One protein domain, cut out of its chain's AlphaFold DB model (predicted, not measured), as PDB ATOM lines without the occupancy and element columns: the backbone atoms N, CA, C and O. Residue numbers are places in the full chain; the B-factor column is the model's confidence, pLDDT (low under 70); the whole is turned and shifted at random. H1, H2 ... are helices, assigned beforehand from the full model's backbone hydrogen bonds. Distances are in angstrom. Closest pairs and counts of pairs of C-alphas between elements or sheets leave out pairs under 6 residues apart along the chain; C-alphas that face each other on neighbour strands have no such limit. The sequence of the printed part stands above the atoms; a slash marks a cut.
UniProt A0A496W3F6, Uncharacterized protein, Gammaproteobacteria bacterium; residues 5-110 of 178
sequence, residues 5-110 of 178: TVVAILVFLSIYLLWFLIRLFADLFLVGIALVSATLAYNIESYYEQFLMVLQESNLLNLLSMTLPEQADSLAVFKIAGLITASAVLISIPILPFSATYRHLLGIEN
ATOM      1  N   THR A   5      62.565 -18.908 393.594       91.00
ATOM      2  CA  THR A   5      62.990 -20.189 393.023       91.00
ATOM      3  C   THR A   5      62.796 -20.248 391.507       91.00
ATOM      4  O   THR A   5      63.679 -20.717 390.797       91.00
ATOM      5  N   VAL A   6      61.674 -19.742 390.984       92.25
ATOM      6  CA  VAL A   6      61.382 -19.759 389.538       92.25
ATOM      7  C   VAL A   6      62.337 -18.832 388.788       92.25
ATOM      8  O   VAL A   6      62.857 -19.200 387.737       92.25
ATOM      9  N   VAL A   7      62.629 -17.661 389.361       92.62
ATOM     10  CA  VAL A   7      63.601 -16.713 388.797       92.62
ATOM     11  C   VAL A   7      65.002 -17.329 388.771       92.62
ATOM     12  O   VAL A   7      65.676 -17.265 387.746       92.62
ATOM     13  N   ALA A   8      65.424 -17.988 389.855       91.69
ATOM     14  CA  ALA A   8      66.720 -18.663 389.915       91.69
ATOM     15  C   ALA A   8      66.853 -19.776 388.857       91.69
ATOM     16  O   ALA A   8      67.883 -19.866 388.186       91.69
ATOM     17  N   ILE A   9      65.803 -20.583 388.664       94.44
ATOM     18  CA  ILE A   9      65.772 -21.630 387.631       94.44
ATOM     19  C   ILE A   9      65.885 -21.018 386.232       94.44
ATOM     20  O   ILE A   9      66.669 -21.507 385.420       94.44
ATOM     21  N   LEU A  10      65.152 -19.937 385.948       93.06
ATOM     22  CA  LEU A  10      65.200 -19.274 384.642       93.06
ATOM     23  C   LEU A  10      66.579 -18.689 384.332       93.06
ATOM     24  O   LEU A  10      67.072 -18.873 383.222       93.06
ATOM     25  N   VAL A  11      67.224 -18.040 385.305       95.06
ATOM     26  CA  VAL A  11      68.585 -17.501 385.141       95.06
ATOM     27  C   VAL A  11      69.588 -18.626 384.889       95.06
ATOM     28  O   VAL A  11      70.433 -18.527 383.995       95.06
ATOM     29  N   PHE A  12      69.484 -19.728 385.634       94.06
ATOM     30  CA  PHE A  12      70.344 -20.888 385.418       94.06
ATOM     31  C   PHE A  12      70.141 -21.485 384.019       94.06
ATOM     32  O   PHE A  12      71.110 -21.729 383.299       94.06
ATOM     33  N   LEU A  13      68.881 -21.650 383.603       95.56
ATOM     34  CA  LEU A  13      68.530 -22.160 382.282       95.56
ATOM     35  C   LEU A  13      69.041 -21.242 381.167       95.56
ATOM     36  O   LEU A  13      69.574 -21.740 380.180       95.56
ATOM     37  N   SER A  14      68.943 -19.918 381.320       94.69
ATOM     38  CA  SER A  14      69.426 -18.973 380.309       94.69
ATOM     39  C   SER A  14      70.945 -19.003 380.161       94.69
ATOM     40  O   SER A  14      71.451 -18.969 379.041       94.69
ATOM     41  N   ILE A  15      71.681 -19.115 381.273       93.88
ATOM     42  CA  ILE A  15      73.146 -19.241 381.247       93.88
ATOM     43  C   ILE A  15      73.542 -20.549 380.557       93.88
ATOM     44  O   ILE A  15      74.421 -20.552 379.694       93.88
ATOM     45  N   TYR A  16      72.871 -21.651 380.901       91.56
ATOM     46  CA  TYR A  16      73.126 -22.955 380.297       91.56
ATOM     47  C   TYR A  16      72.812 -22.962 378.796       91.56
ATOM     48  O   TYR A  16      73.610 -23.452 377.999       91.56
ATOM     49  N   LEU A  17      71.685 -22.364 378.400       92.62
ATOM     50  CA  LEU A  17      71.288 -22.240 377.002       92.62
ATOM     51  C   LEU A  17      72.302 -21.419 376.204       92.62
ATOM     52  O   LEU A  17      72.695 -21.841 375.122       92.62
ATOM     53  N   LEU A  18      72.759 -20.279 376.734       93.06
ATOM     54  CA  LEU A  18      73.763 -19.444 376.075       93.06
ATOM     55  C   LEU A  18      75.090 -20.194 375.903       93.06
ATOM     56  O   LEU A  18      75.672 -20.183 374.819       93.06
ATOM     57  N   TRP A  19      75.545 -20.881 376.952       88.25
ATOM     58  CA  TRP A  19      76.740 -21.725 376.899       88.25
ATOM     59  C   TRP A  19      76.622 -22.819 375.827       88.25
ATOM     60  O   TRP A  19      77.555 -23.029 375.050       88.25
ATOM     61  N   PHE A  20      75.463 -23.479 375.747       86.88
ATOM     62  CA  PHE A  20      75.180 -24.490 374.731       86.88
ATOM     63  C   PHE A  20      75.152 -23.894 373.317       86.88
ATOM     64  O   PHE A  20      75.727 -24.471 372.396       86.88
ATOM     65  N   LEU A  21      74.545 -22.716 373.144       90.00
ATOM     66  CA  LEU A  21      74.465 -22.038 371.852       90.00
ATOM     67  C   LEU A  21      75.851 -21.693 371.312       90.00
ATOM     68  O   LEU A  21      76.139 -21.996 370.161       90.00
ATOM     69  N   ILE A  22      76.725 -21.113 372.142       89.69
ATOM     70  CA  ILE A  22      78.106 -20.781 371.751       89.69
ATOM     71  C   ILE A  22      78.836 -22.030 371.241       89.69
ATOM     72  O   ILE A  22      79.535 -21.975 370.232       89.69
ATOM     73  N   ARG A  23      78.638 -23.169 371.912       86.06
ATOM     74  CA  ARG A  23      79.237 -24.455 371.537       86.06
ATOM     75  C   ARG A  23      78.712 -24.966 370.194       86.06
ATOM     76  O   ARG A  23      79.505 -25.332 369.334       86.06
ATOM     77  N   LEU A  24      77.397 -24.918 369.987       87.88
ATOM     78  CA  LEU A  24      76.774 -25.308 368.719       87.88
ATOM     79  C   LEU A  24      77.218 -24.400 367.564       87.88
ATOM     80  O   LEU A  24      77.523 -24.885 366.476       87.88
ATOM     81  N   PHE A  25      77.310 -23.091 367.808       91.88
ATOM     82  CA  PHE A  25      77.815 -22.133 366.827       91.88
ATOM     83  C   PHE A  25      79.273 -22.402 366.457       91.88
ATOM     84  O   PHE A  25      79.609 -22.326 365.279       91.88
ATOM     85  N   ALA A  26      80.126 -22.748 367.425       90.25
ATOM     86  CA  ALA A  26      81.517 -23.099 367.155       90.25
ATOM     87  C   ALA A  26      81.623 -24.315 366.220       90.25
ATOM     88  O   ALA A  26      82.359 -24.266 365.236       90.25
ATOM     89  N   ASP A  27      80.847 -25.372 366.477       88.06
ATOM     90  CA  ASP A  27      80.832 -26.569 365.629       88.06
ATOM     91  C   ASP A  27      80.316 -26.260 364.215       88.06
ATOM     92  O   ASP A  27      80.939 -26.652 363.227       88.06
ATOM     93  N   LEU A  28      79.227 -25.491 364.099       91.75
ATOM     94  CA  LEU A  28      78.695 -25.065 362.802       91.75
ATOM     95  C   LEU A  28      79.707 -24.217 362.022       91.75
ATOM     96  O   LEU A  28      79.837 -24.370 360.809       91.75
ATOM     97  N   PHE A  29      80.443 -23.344 362.709       93.06
ATOM     98  CA  PHE A  29      81.455 -22.502 362.084       93.06
ATOM     99  C   PHE A  29      82.633 -23.325 361.561       93.06
ATOM    100  O   PHE A  29      83.084 -23.096 360.442       93.06
ATOM    101  N   LEU A  30      83.097 -24.326 362.316       92.00
ATOM    102  CA  LEU A  30      84.144 -25.245 361.858       92.00
ATOM    103  C   LEU A  30      83.709 -26.031 360.616       92.00
ATOM    104  O   LEU A  30      84.472 -26.131 359.656       92.00
ATOM    105  N   VAL A  31      82.471 -26.534 360.604       92.81
ATOM    106  CA  VAL A  31      81.895 -27.204 359.427       92.81
ATOM    107  C   VAL A  31      81.787 -26.236 358.248       92.81
ATOM    108  O   VAL A  31      82.121 -26.600 357.123       92.81
ATOM    109  N   GLY A  32      81.376 -24.992 358.497       93.94
ATOM    110  CA  GLY A  32      81.310 -23.939 357.487       93.94
ATOM    111  C   GLY A  32      82.672 -23.645 356.857       93.94
ATOM    112  O   GLY A  32      82.787 -23.663 355.634       93.94
ATOM    113  N   ILE A  33      83.717 -23.452 357.671       93.75
ATOM    114  CA  ILE A  33      85.092 -23.270 357.182       93.75
ATOM    115  C   ILE A  33      85.513 -24.472 356.332       93.75
ATOM    116  O   ILE A  33      86.064 -24.278 355.252       93.75
ATOM    117  N   ALA A  34      85.251 -25.696 356.797       92.31
ATOM    118  CA  ALA A  34      85.624 -26.914 356.084       92.31
ATOM    119  C   ALA A  34      84.901 -27.052 354.732       92.31
ATOM    120  O   ALA A  34      85.508 -27.450 353.744       92.31
ATOM    121  N   LEU A  35      83.616 -26.695 354.663       95.06
ATOM    122  CA  LEU A  35      82.856 -26.709 353.412       95.06
ATOM    123  C   LEU A  35      83.337 -25.627 352.441       95.06
ATOM    124  O   LEU A  35      83.510 -25.901 351.253       95.06
ATOM    125  N   VAL A  36      83.583 -24.409 352.927       93.88
ATOM    126  CA  VAL A  36      84.109 -23.318 352.097       93.88
ATOM    127  C   VAL A  36      85.506 -23.665 351.581       93.88
ATOM    128  O   VAL A  36      85.776 -23.508 350.395       93.88
ATOM    129  N   SER A  37      86.388 -24.209 352.420       92.31
ATOM    130  CA  SER A  37      87.726 -24.611 351.981       92.31
ATOM    131  C   SER A  37      87.687 -25.782 350.996       92.31
ATOM    132  O   SER A  37      88.403 -25.744 349.999       92.31
ATOM    133  N   ALA A  38      86.818 -26.775 351.205       91.12
ATOM    134  CA  ALA A  38      86.649 -27.898 350.282       91.12
ATOM    135  C   ALA A  38      86.088 -27.457 348.923       91.12
ATOM    136  O   ALA A  38      86.571 -27.897 347.881       91.12
ATOM    137  N   THR A  39      85.095 -26.564 348.917       92.62
ATOM    138  CA  THR A  39      84.521 -26.023 347.674       92.62
ATOM    139  C   THR A  39      85.521 -25.152 346.918       92.62
ATOM    140  O   THR A  39      85.628 -25.285 345.699       92.62
ATOM    141  N   LEU A  40      86.304 -24.325 347.618       90.62
ATOM    142  CA  LEU A  40      87.404 -23.567 347.018       90.62
ATOM    143  C   LEU A  40      88.475 -24.498 346.444       90.62
ATOM    144  O   LEU A  40      88.896 -24.295 345.310       90.62
ATOM    145  N   ALA A  41      88.866 -25.539 347.186       88.62
ATOM    146  CA  ALA A  41      89.868 -26.508 346.752       88.62
ATOM    147  C   ALA A  41      89.424 -27.311 345.517       88.62
ATOM    148  O   ALA A  41      90.226 -27.561 344.621       88.62
ATOM    149  N   TYR A  42      88.144 -27.681 345.445       90.38
ATOM    150  CA  TYR A  42      87.585 -28.395 344.296       90.38
ATOM    151  C   TYR A  42      87.581 -27.545 343.019       90.38
ATOM    152  O   TYR A  42      87.784 -28.069 341.930       90.38
ATOM    153  N   ASN A  43      87.387 -26.229 343.146       91.50
ATOM    154  CA  ASN A  43      87.288 -25.315 342.006       91.50
ATOM    155  C   ASN A  43      88.583 -24.519 341.740       91.50
ATOM    156  O   ASN A  43      88.526 -23.461 341.112       91.50
ATOM    157  N   ILE A  44      89.753 -24.994 342.197       88.06
ATOM    158  CA  ILE A  44      91.024 -24.263 342.011       88.06
ATOM    159  C   ILE A  44      91.321 -24.022 340.531       88.06
ATOM    160  O   ILE A  44      91.727 -22.920 340.183       88.06
ATOM    161  N   GLU A  45      91.105 -25.009 339.659       86.38
ATOM    162  CA  GLU A  45      91.417 -24.874 338.229       86.38
ATOM    163  C   GLU A  45      90.602 -23.758 337.563       86.38
ATOM    164  O   GLU A  45      91.137 -22.988 336.769       86.38
ATOM    165  N   SER A  46      89.324 -23.619 337.926       89.62
ATOM    166  CA  SER A  46      88.439 -22.588 337.369       89.62
ATOM    167  C   SER A  46      88.715 -21.187 337.919       89.62
ATOM    168  O   SER A  46      88.465 -20.203 337.229       89.62
ATOM    169  N   TYR A  47      89.232 -21.086 339.145       88.50
ATOM    170  CA  TYR A  47      89.484 -19.814 339.831       88.50
ATOM    171  C   TYR A  47      90.979 -19.510 340.009       88.50
ATOM    172  O   TYR A  47      91.351 -18.651 340.809       88.50
ATOM    173  N   TYR A  48      91.852 -20.193 339.263       88.19
ATOM    174  CA  TYR A  48      93.303 -20.122 339.445       88.19
ATOM    175  C   TYR A  48      93.841 -18.692 339.322       88.19
ATOM    176  O   TYR A  48      94.572 -18.242 340.201       88.19
ATOM    177  N   GLU A  49      93.425 -17.949 338.292       88.06
ATOM    178  CA  GLU A  49      93.843 -16.553 338.086       88.06
ATOM    179  C   GLU A  49      93.458 -15.649 339.265       88.06
ATOM    180  O   GLU A  49      94.235 -14.790 339.683       88.06
ATOM    181  N   GLN A  50      92.280 -15.875 339.848       90.19
ATOM    182  CA  GLN A  50      91.780 -15.092 340.978       90.19
ATOM    183  C   GLN A  50      92.553 -15.424 342.254       90.19
ATOM    184  O   GLN A  50      92.914 -14.519 343.005       90.19
ATOM    185  N   PHE A  51      92.880 -16.701 342.478       86.50
ATOM    186  CA  PHE A  51      93.784 -17.084 343.561       86.50
ATOM    187  C   PHE A  51      95.159 -16.441 343.385       86.50
ATOM    188  O   PHE A  51      95.692 -15.891 344.343       86.50
ATOM    189  N   LEU A  52      95.716 -16.461 342.174       87.50
ATOM    190  CA  LEU A  52      97.021 -15.874 341.875       87.50
ATOM    191  C   LEU A  52      97.040 -14.371 342.185       87.50
ATOM    192  O   LEU A  52      97.944 -13.910 342.880       87.50
ATOM    193  N   MET A  53      96.006 -13.642 341.757       88.56
ATOM    194  CA  MET A  53      95.825 -12.219 342.059       88.56
ATOM    195  C   MET A  53      95.792 -11.966 343.572       88.56
ATOM    196  O   MET A  53      96.587 -11.179 344.081       88.56
ATOM    197  N   VAL A  54      94.955 -12.694 344.320       89.00
ATOM    198  CA  VAL A  54      94.842 -12.534 345.782       89.00
ATOM    199  C   VAL A  54      96.154 -12.884 346.497       89.00
ATOM    200  O   VAL A  54      96.561 -12.194 347.434       89.00
ATOM    201  N   LEU A  55      96.852 -13.939 346.070       86.38
ATOM    202  CA  LEU A  55      98.138 -14.346 346.646       86.38
ATOM    203  C   LEU A  55      99.271 -13.343 346.354       86.38
ATOM    204  O   LEU A  55     100.168 -13.179 347.187       86.38
ATOM    205  N   GLN A  56      99.239 -12.677 345.197       86.38
ATOM    206  CA  GLN A  56     100.174 -11.607 344.849       86.38
ATOM    207  C   GLN A  56      99.881 -10.328 345.641       86.38
ATOM    208  O   GLN A  56     100.798  -9.762 346.238       86.38
ATOM    209  N   GLU A  57      98.616  -9.906 345.717       89.88
ATOM    210  CA  GLU A  57      98.199  -8.709 346.462       89.88
ATOM    211  C   GLU A  57      98.465  -8.831 347.965       89.88
ATOM    212  O   GLU A  57      98.902  -7.880 348.613       89.88
ATOM    213  N   SER A  58      98.260 -10.021 348.528       85.69
ATOM    214  CA  SER A  58      98.517 -10.292 349.948       85.69
ATOM    215  C   SER A  58     100.004 -10.420 350.299       85.69
ATOM    216  O   SER A  58     100.338 -10.546 351.477       85.69
ATOM    217  N   ASN A  59     100.911 -10.392 349.310       85.94
ATOM    218  CA  ASN A  59     102.359 -10.562 349.489       85.94
ATOM    219  C   ASN A  59     102.752 -11.899 350.167       85.94
ATOM    220  O   ASN A  59     103.895 -12.085 350.597       85.94
ATOM    221  N   LEU A  60     101.819 -12.856 350.244       82.56
ATOM    222  CA  LEU A  60     102.001 -14.163 350.881       82.56
ATOM    223  C   LEU A  60     103.068 -14.991 350.161       82.56
ATOM    224  O   LEU A  60     103.881 -15.654 350.800       82.56
ATOM    225  N   LEU A  61     103.103 -14.905 348.830       81.56
ATOM    226  CA  LEU A  61     104.099 -15.591 348.004       81.56
ATOM    227  C   LEU A  61     105.524 -15.132 348.297       81.56
ATOM    228  O   LEU A  61     106.438 -15.953 348.352       81.56
ATOM    229  N   ASN A  62     105.694 -13.834 348.536       85.44
ATOM    230  CA  ASN A  62     106.988 -13.243 348.841       85.44
ATOM    231  C   ASN A  62     107.456 -13.653 350.245       85.44
ATOM    232  O   ASN A  62     108.602 -14.050 350.435       85.44
ATOM    233  N   LEU A  63     106.532 -13.674 351.213       85.94
ATOM    234  CA  LEU A  63     106.797 -14.158 352.569       85.94
ATOM    235  C   LEU A  63     107.201 -15.644 352.593       85.94
ATOM    236  O   LEU A  63     108.087 -16.035 353.349       85.94
ATOM    237  N   LEU A  64     106.587 -16.468 351.742       80.31
ATOM    238  CA  LEU A  64     106.870 -17.904 351.620       80.31
ATOM    239  C   LEU A  64     108.012 -18.227 350.641       80.31
ATOM    240  O   LEU A  64     108.322 -19.402 350.449       80.31
ATOM    241  N   SER A  65     108.640 -17.217 350.023       82.38
ATOM    242  CA  SER A  65     109.662 -17.379 348.972       82.38
ATOM    243  C   SER A  65     109.233 -18.331 347.840       82.38
ATOM    244  O   SER A  65     110.048 -19.079 347.299       82.38
ATOM    245  N   MET A  66     107.942 -18.343 347.495       78.50
ATOM    246  CA  MET A  66     107.382 -19.227 346.470       78.50
ATOM    247  C   MET A  66     107.059 -18.460 345.193       78.50
ATOM    248  O   MET A  66     106.392 -17.431 345.222       78.50
ATOM    249  N   THR A  67     107.448 -19.026 344.052       80.19
ATOM    250  CA  THR A  67     106.960 -18.612 342.735       80.19
ATOM    251  C   THR A  67     105.910 -19.610 342.243       80.19
ATOM    252  O   THR A  67     106.076 -20.831 342.367       80.19
ATOM    253  N   LEU A  68     104.792 -19.085 341.740       81.06
ATOM    254  CA  LEU A  68     103.728 -19.857 341.096       81.06
ATOM    255  C   LEU A  68     103.760 -19.576 339.585       81.06
ATOM    256  O   LEU A  68     103.951 -18.420 339.202       81.06
ATOM    257  N   PRO A  69     103.602 -20.602 338.732       83.50
ATOM    258  CA  PRO A  69     103.486 -20.418 337.288       83.50
ATOM    259  C   PRO A  69     102.172 -19.712 336.921       83.50
ATOM    260  O   PRO A  69     101.176 -19.837 337.632       83.50
ATOM    261  N   GLU A  70     102.149 -19.003 335.791       78.94
ATOM    262  CA  GLU A  70     100.940 -18.315 335.294       78.94
ATOM    263  C   GLU A  70      99.838 -19.286 334.844       78.94
ATOM    264  O   GLU A  70      98.665 -18.933 334.851       78.94
ATOM    265  N   GLN A  71     100.197 -20.523 334.493       80.81
ATOM    266  CA  GLN A  71      99.248 -21.575 334.128       80.81
ATOM    267  C   GLN A  71      99.062 -22.570 335.276       80.81
ATOM    268  O   GLN A  71      99.988 -22.821 336.050       80.81
ATOM    269  N   ALA A  72      97.866 -23.157 335.362       80.38
ATOM    270  CA  ALA A  72      97.524 -24.156 336.365       80.38
ATOM    271  C   ALA A  72      98.295 -25.467 336.118       80.38
ATOM    272  O   ALA A  72      97.855 -26.342 335.377       80.38
ATOM    273  N   ASP A  73      99.466 -25.591 336.740       87.94
ATOM    274  CA  ASP A  73     100.191 -26.857 336.855       87.94
ATOM    275  C   ASP A  73      99.747 -27.608 338.121       87.94
ATOM    276  O   ASP A  73      99.434 -27.009 339.153       87.94
ATOM    277  N   SER A  74      99.778 -28.936 338.071       87.06
ATOM    278  CA  SER A  74      99.467 -29.847 339.179       87.06
ATOM    279  C   SER A  74     100.185 -29.479 340.487       87.06
ATOM    280  O   SER A  74      99.588 -29.485 341.567       87.06
ATOM    281  N   LEU A  75     101.457 -29.076 340.398       87.56
ATOM    282  CA  LEU A  75     102.259 -28.655 341.544       87.56
ATOM    283  C   LEU A  75     101.811 -27.298 342.110       87.56
ATOM    284  O   LEU A  75     101.876 -27.079 343.322       87.56
ATOM    285  N   ALA A  76     101.340 -26.388 341.259       86.50
ATOM    286  CA  ALA A  76     100.808 -25.094 341.673       86.50
ATOM    287  C   ALA A  76      99.454 -25.250 342.380       86.50
ATOM    288  O   ALA A  76      99.255 -24.689 343.458       86.50
ATOM    289  N   VAL A  77      98.571 -26.089 341.828       87.56
ATOM    290  CA  VAL A  77      97.282 -26.450 342.441       87.56
ATOM    291  C   VAL A  77      97.498 -27.049 343.829       87.56
ATOM    292  O   VAL A  77      96.856 -26.623 344.788       87.56
ATOM    293  N   PHE A  78      98.463 -27.964 343.975       89.38
ATOM    294  CA  PHE A  78      98.797 -28.554 345.273       89.38
ATOM    295  C   PHE A  78      99.266 -27.507 346.297       89.38
ATOM    296  O   PHE A  78      98.835 -27.532 347.450       89.38
ATOM    297  N   LYS A  79     100.109 -26.552 345.883       88.62
ATOM    298  CA  LYS A  79     100.565 -25.454 346.754       88.62
ATOM    299  C   LYS A  79      99.408 -24.563 347.210       88.62
ATOM    300  O   LYS A  79      99.319 -24.258 348.398       88.62
ATOM    301  N   ILE A  80      98.516 -24.174 346.298       88.94
ATOM    302  CA  ILE A  80      97.345 -23.342 346.621       88.94
ATOM    303  C   ILE A  80      96.395 -24.099 347.554       88.94
ATOM    304  O   ILE A  80      95.987 -23.552 348.576       88.94
ATOM    305  N   ALA A  81      96.107 -25.371 347.270       90.00
ATOM    306  CA  ALA A  81      95.289 -26.216 348.138       90.00
ATOM    307  C   ALA A  81      95.891 -26.340 349.549       90.00
ATOM    308  O   ALA A  81      95.178 -26.223 350.551       90.00
ATOM    309  N   GLY A  82      97.213 -26.516 349.641       90.12
ATOM    310  CA  GLY A  82      97.942 -26.521 350.908       90.12
ATOM    311  C   GLY A  82      97.806 -25.199 351.664       90.12
ATOM    312  O   GLY A  82      97.565 -25.205 352.870       90.12
ATOM    313  N   LEU A  83      97.881 -24.068 350.962       90.50
ATOM    314  CA  LEU A  83      97.754 -22.737 351.552       90.50
ATOM    315  C   LEU A  83      96.326 -22.441 352.035       90.50
ATOM    316  O   LEU A  83      96.150 -21.909 353.133       90.50
ATOM    317  N   ILE A  84      95.306 -22.848 351.273       91.00
ATOM    318  CA  ILE A  84      93.892 -22.787 351.678       91.00
ATOM    319  C   ILE A  84      93.677 -23.626 352.941       91.00
ATOM    320  O   ILE A  84      93.082 -23.153 353.907       91.00
ATOM    321  N   THR A  85      94.209 -24.851 352.962       91.31
ATOM    322  CA  THR A  85      94.081 -25.761 354.106       91.31
ATOM    323  C   THR A  85      94.780 -25.200 355.343       91.31
ATOM    324  O   THR A  85      94.185 -25.155 356.417       91.31
ATOM    325  N   ALA A  86      96.014 -24.710 355.201       91.56
ATOM    326  CA  ALA A  86      96.760 -24.092 356.293       91.56
ATOM    327  C   ALA A  86      96.026 -22.866 356.856       91.56
ATOM    328  O   ALA A  86      95.904 -22.724 358.072       91.56
ATOM    329  N   SER A  87      95.473 -22.023 355.981       90.94
ATOM    330  CA  SER A  87      94.689 -20.849 356.377       90.94
ATOM    331  C   SER A  87      93.408 -21.247 357.112       90.94
ATOM    332  O   SER A  87      93.108 -20.692 358.166       90.94
ATOM    333  N   ALA A  88      92.685 -22.252 356.612       92.12
ATOM    334  CA  ALA A  88      91.488 -22.787 357.257       92.12
ATOM    335  C   ALA A  88      91.791 -23.329 358.665       92.12
ATOM    336  O   ALA A  88      91.062 -23.031 359.612       92.12
ATOM    337  N   VAL A  89      92.901 -24.061 358.822       91.88
ATOM    338  CA  VAL A  89      93.366 -24.536 360.133       91.88
ATOM    339  C   VAL A  89      93.676 -23.355 361.045       91.88
ATOM    340  O   VAL A  89      93.199 -23.324 362.176       91.88
ATOM    341  N   LEU A  90      94.411 -22.354 360.567       92.56
ATOM    342  CA  LEU A  90      94.824 -21.211 361.379       92.56
ATOM    343  C   LEU A  90      93.621 -20.394 361.880       92.56
ATOM    344  O   LEU A  90      93.564 -20.034 363.055       92.56
ATOM    345  N   ILE A  91      92.614 -20.198 361.025       91.75
ATOM    346  CA  ILE A  91      91.342 -19.545 361.378       91.75
ATOM    347  C   ILE A  91      90.536 -20.391 362.378       91.75
ATOM    348  O   ILE A  91      89.830 -19.845 363.226       91.75
ATOM    349  N   SER A  92      90.654 -21.721 362.319       91.38
ATOM    350  CA  SER A  92      89.918 -22.631 363.203       91.38
ATOM    351  C   SER A  92      90.435 -22.645 364.648       91.38
ATOM    352  O   SER A  92      89.636 -22.826 365.568       91.38
ATOM    353  N   ILE A  93      91.736 -22.400 364.875       89.75
ATOM    354  CA  ILE A  93      92.405 -22.498 366.190       89.75
ATOM    355  C   ILE A  93      91.654 -21.790 367.333       89.75
ATOM    356  O   ILE A  93      91.403 -22.440 368.350       89.75
ATOM    357  N   PRO A  94      91.261 -20.502 367.224       89.00
ATOM    358  CA  PRO A  94      90.558 -19.819 368.314       89.00
ATOM    359  C   PRO A  94      89.168 -20.402 368.623       89.00
ATOM    360  O   PRO A  94      88.637 -20.168 369.707       89.00
ATOM    361  N   ILE A  95      88.585 -21.171 367.702       88.75
ATOM    362  CA  ILE A  95      87.217 -21.710 367.785       88.75
ATOM    363  C   ILE A  95      87.216 -23.148 368.312       88.75
ATOM    364  O   ILE A  95      86.292 -23.551 369.020       88.75
ATOM    365  N   LEU A  96      88.293 -23.900 368.061       85.38
ATOM    366  CA  LEU A  96      88.514 -25.255 368.576       85.38
ATOM    367  C   LEU A  96      88.221 -25.438 370.077       85.38
ATOM    368  O   LEU A  96      87.541 -26.412 370.410       85.38
ATOM    369  N   PRO A  97      88.643 -24.556 371.012       83.62
ATOM    370  CA  PRO A  97      88.334 -24.753 372.427       83.62
ATOM    371  C   PRO A  97      86.835 -24.670 372.733       83.62
ATOM    372  O   PRO A  97      86.413 -25.165 373.772       83.62
ATOM    373  N   PHE A  98      86.021 -24.061 371.871       83.94
ATOM    374  CA  PHE A  98      84.573 -23.967 372.058       83.94
ATOM    375  C   PHE A  98      83.816 -25.144 371.438       83.94
ATOM    376  O   PHE A  98      82.704 -25.422 371.879       83.94
ATOM    377  N   SER A  99      84.427 -25.862 370.492       84.69
ATOM    378  CA  SER A  99      83.838 -27.022 369.817       84.69
ATOM    379  C   SER A  99      83.578 -28.192 370.767       84.69
ATOM    380  O   SER A  99      84.409 -28.535 371.620       84.69
ATOM    381  N   ALA A 100      82.421 -28.842 370.602       74.44
ATOM    382  CA  ALA A 100      82.080 -30.034 371.362       74.44
ATOM    383  C   ALA A 100      82.931 -31.230 370.959       74.44
ATOM    384  O   ALA A 100      83.520 -31.891 371.816       74.44
ATOM    385  N   THR A 101      82.997 -31.462 369.652       76.38
ATOM    386  CA  THR A 101      83.673 -32.602 369.043       76.38
ATOM    387  C   THR A 101      85.169 -32.559 369.320       76.38
ATOM    388  O   THR A 101      85.758 -33.582 369.657       76.38
ATOM    389  N   TYR A 102      85.783 -31.374 369.262       73.81
ATOM    390  CA  TYR A 102      87.215 -31.233 369.524       73.81
ATOM    391  C   TYR A 102      87.579 -31.514 370.990       73.81
ATOM    392  O   TYR A 102      88.544 -32.222 371.269       73.81
ATOM    393  N   ARG A 103      86.776 -31.029 371.946       73.25
ATOM    394  CA  ARG A 103      86.965 -31.339 373.375       73.25
ATOM    395  C   ARG A 103      86.749 -32.813 373.699       73.25
ATOM    396  O   ARG A 103      87.468 -33.344 374.544       73.25
ATOM    397  N   HIS A 104      85.781 -33.444 373.040       74.38
ATOM    398  CA  HIS A 104      85.532 -34.877 373.165       74.38
ATOM    399  C   HIS A 104      86.722 -35.689 372.627       74.38
ATOM    400  O   HIS A 104      87.257 -36.532 373.341       74.38
ATOM    401  N   LEU A 105      87.223 -35.359 371.428       73.25
ATOM    402  CA  LEU A 105      88.399 -36.001 370.820       73.25
ATOM    403  C   LEU A 105      89.680 -35.841 371.647       73.25
ATOM    404  O   LEU A 105      90.451 -36.788 371.765       73.25
ATOM    405  N   LEU A 106      89.909 -34.665 372.235       69.56
ATOM    406  CA  LEU A 106      91.066 -34.428 373.104       69.56
ATOM    407  C   LEU A 106      90.910 -35.019 374.515       69.56
ATOM    408  O   LEU A 106      91.812 -34.865 375.338       69.56
ATOM    409  N   GLY A 107      89.777 -35.657 374.831       65.00
ATOM    410  CA  GLY A 107      89.522 -36.208 376.164       65.00
ATOM    411  C   GLY A 107      89.474 -35.142 377.266       65.00
ATOM    412  O   GLY A 107      89.662 -35.453 378.438       65.00
ATOM    413  N   ILE A 108      89.226 -33.877 376.903       64.56
ATOM    414  CA  ILE A 108      89.088 -32.752 377.846       64.56
ATOM    415  C   ILE A 108      87.691 -32.760 378.488       64.56
ATOM    416  O   ILE A 108      87.397 -31.971 379.390       64.56
ATOM    417  N   GLU A 109      86.804 -33.666 378.065       57.44
ATOM    418  CA  GLU A 109      85.584 -33.952 378.807       57.44
ATOM    419  C   GLU A 109      85.934 -34.342 380.243       57.44
ATOM    420  O   GLU A 109      86.551 -35.367 380.515       57.44
ATOM    421  N   ASN A 110      85.585 -33.427 381.149       56.31
ATOM    422  CA  ASN A 110      85.966 -33.412 382.550       56.31
ATOM    423  C   ASN A 110      86.008 -34.832 383.158       56.31
ATOM    424  O   ASN A 110      84.941 -35.395 383.433       56.31
TER     425      ASN A 110
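What this domain is: This is residues 5 to 110 of the 178 residues of an uncharacterized protein of Gammaproteobacteria bacterium (UniProt A0A496W3F6). One very long straight helix, H1, makes the length of the domain, and H4 folds back side by side with its last part, running the other way. At the end where H1 stops, H2, H3 and the loops around them form a small head between H1 and H4 along the chain; the short H5 meets H1 at residues 23 to 27 with its first residue, Ala 100, closest and points away from it, and residues 5 to 18 of H1 stick out free. The printed part has 106 residues with five named helices, H1 to H5 in that order, and no named strand; the class is all helix. The whole is extended, a rod spanning 69 by 25 by 23 A, with a radius of gyration of the C-alphas of 20.0 A.

How they stand to each other: H1, residues 5 to 42, touches H4, residues 74 to 92, with its residues 30 to 41 alone. Their closest C-alphas, those of Ala 41 and Ala 81, are 5.6 A apart. The two run opposite ways at a shallow tilt of 9 degrees. H1 also touches H5, residues 100 to 105, with its residues 23 to 27 alone; the closest C-alphas, those of Arg 23 and Ala 100, are 6.3 A apart. Their lines stand at 71 degrees, only just about perpendicular. H2, residues 48 to 57, is close to but not clearly touching H4: the closest C-alphas, those of Phe 51 and Ile 80, are 7.8 A apart, at a steep tilt of 59 degrees, the same way. H2 is also close to but not clearly touching H3, residues 60 to 63, where the closest C-alphas, those of Leu 55 and Leu 61, are 6.2 A apart. H1 and H3 are apart, and so are H3 and H5. In H1, H2, H4 and H5 every O i to N i+4 pair is within hydrogen-bond range; H3 is too short for such a pair.

Where its parts are: H1 begins at C-alpha 5, (62.990, -20.189, 393.023), and is 55.2 A long from first to last C-alpha, ending at C-alpha 42, (87.585, -28.395, 344.296). H2 measures 14.3 A, and H3 follows it with four residues. H4 measures 26.8 A, and H5, six residues, ends at C-alpha 105, (88.399, -36.001, 370.820).

The domain as a whole: The two C-alphas farthest apart, those of Thr 5 and Gln 71, are 69.2 A from each other. Without the free residues 5 to 18, the body spans 51 by 25 by 21 A. The printed part has no cut. The links H1 to H2 and H2 to H3 are tight, those from H3 to H4 and H4 to H5 are short, and no link is long. The mean pLDDT of the printed part is 86.9, and residues 106 to 110 are under 70.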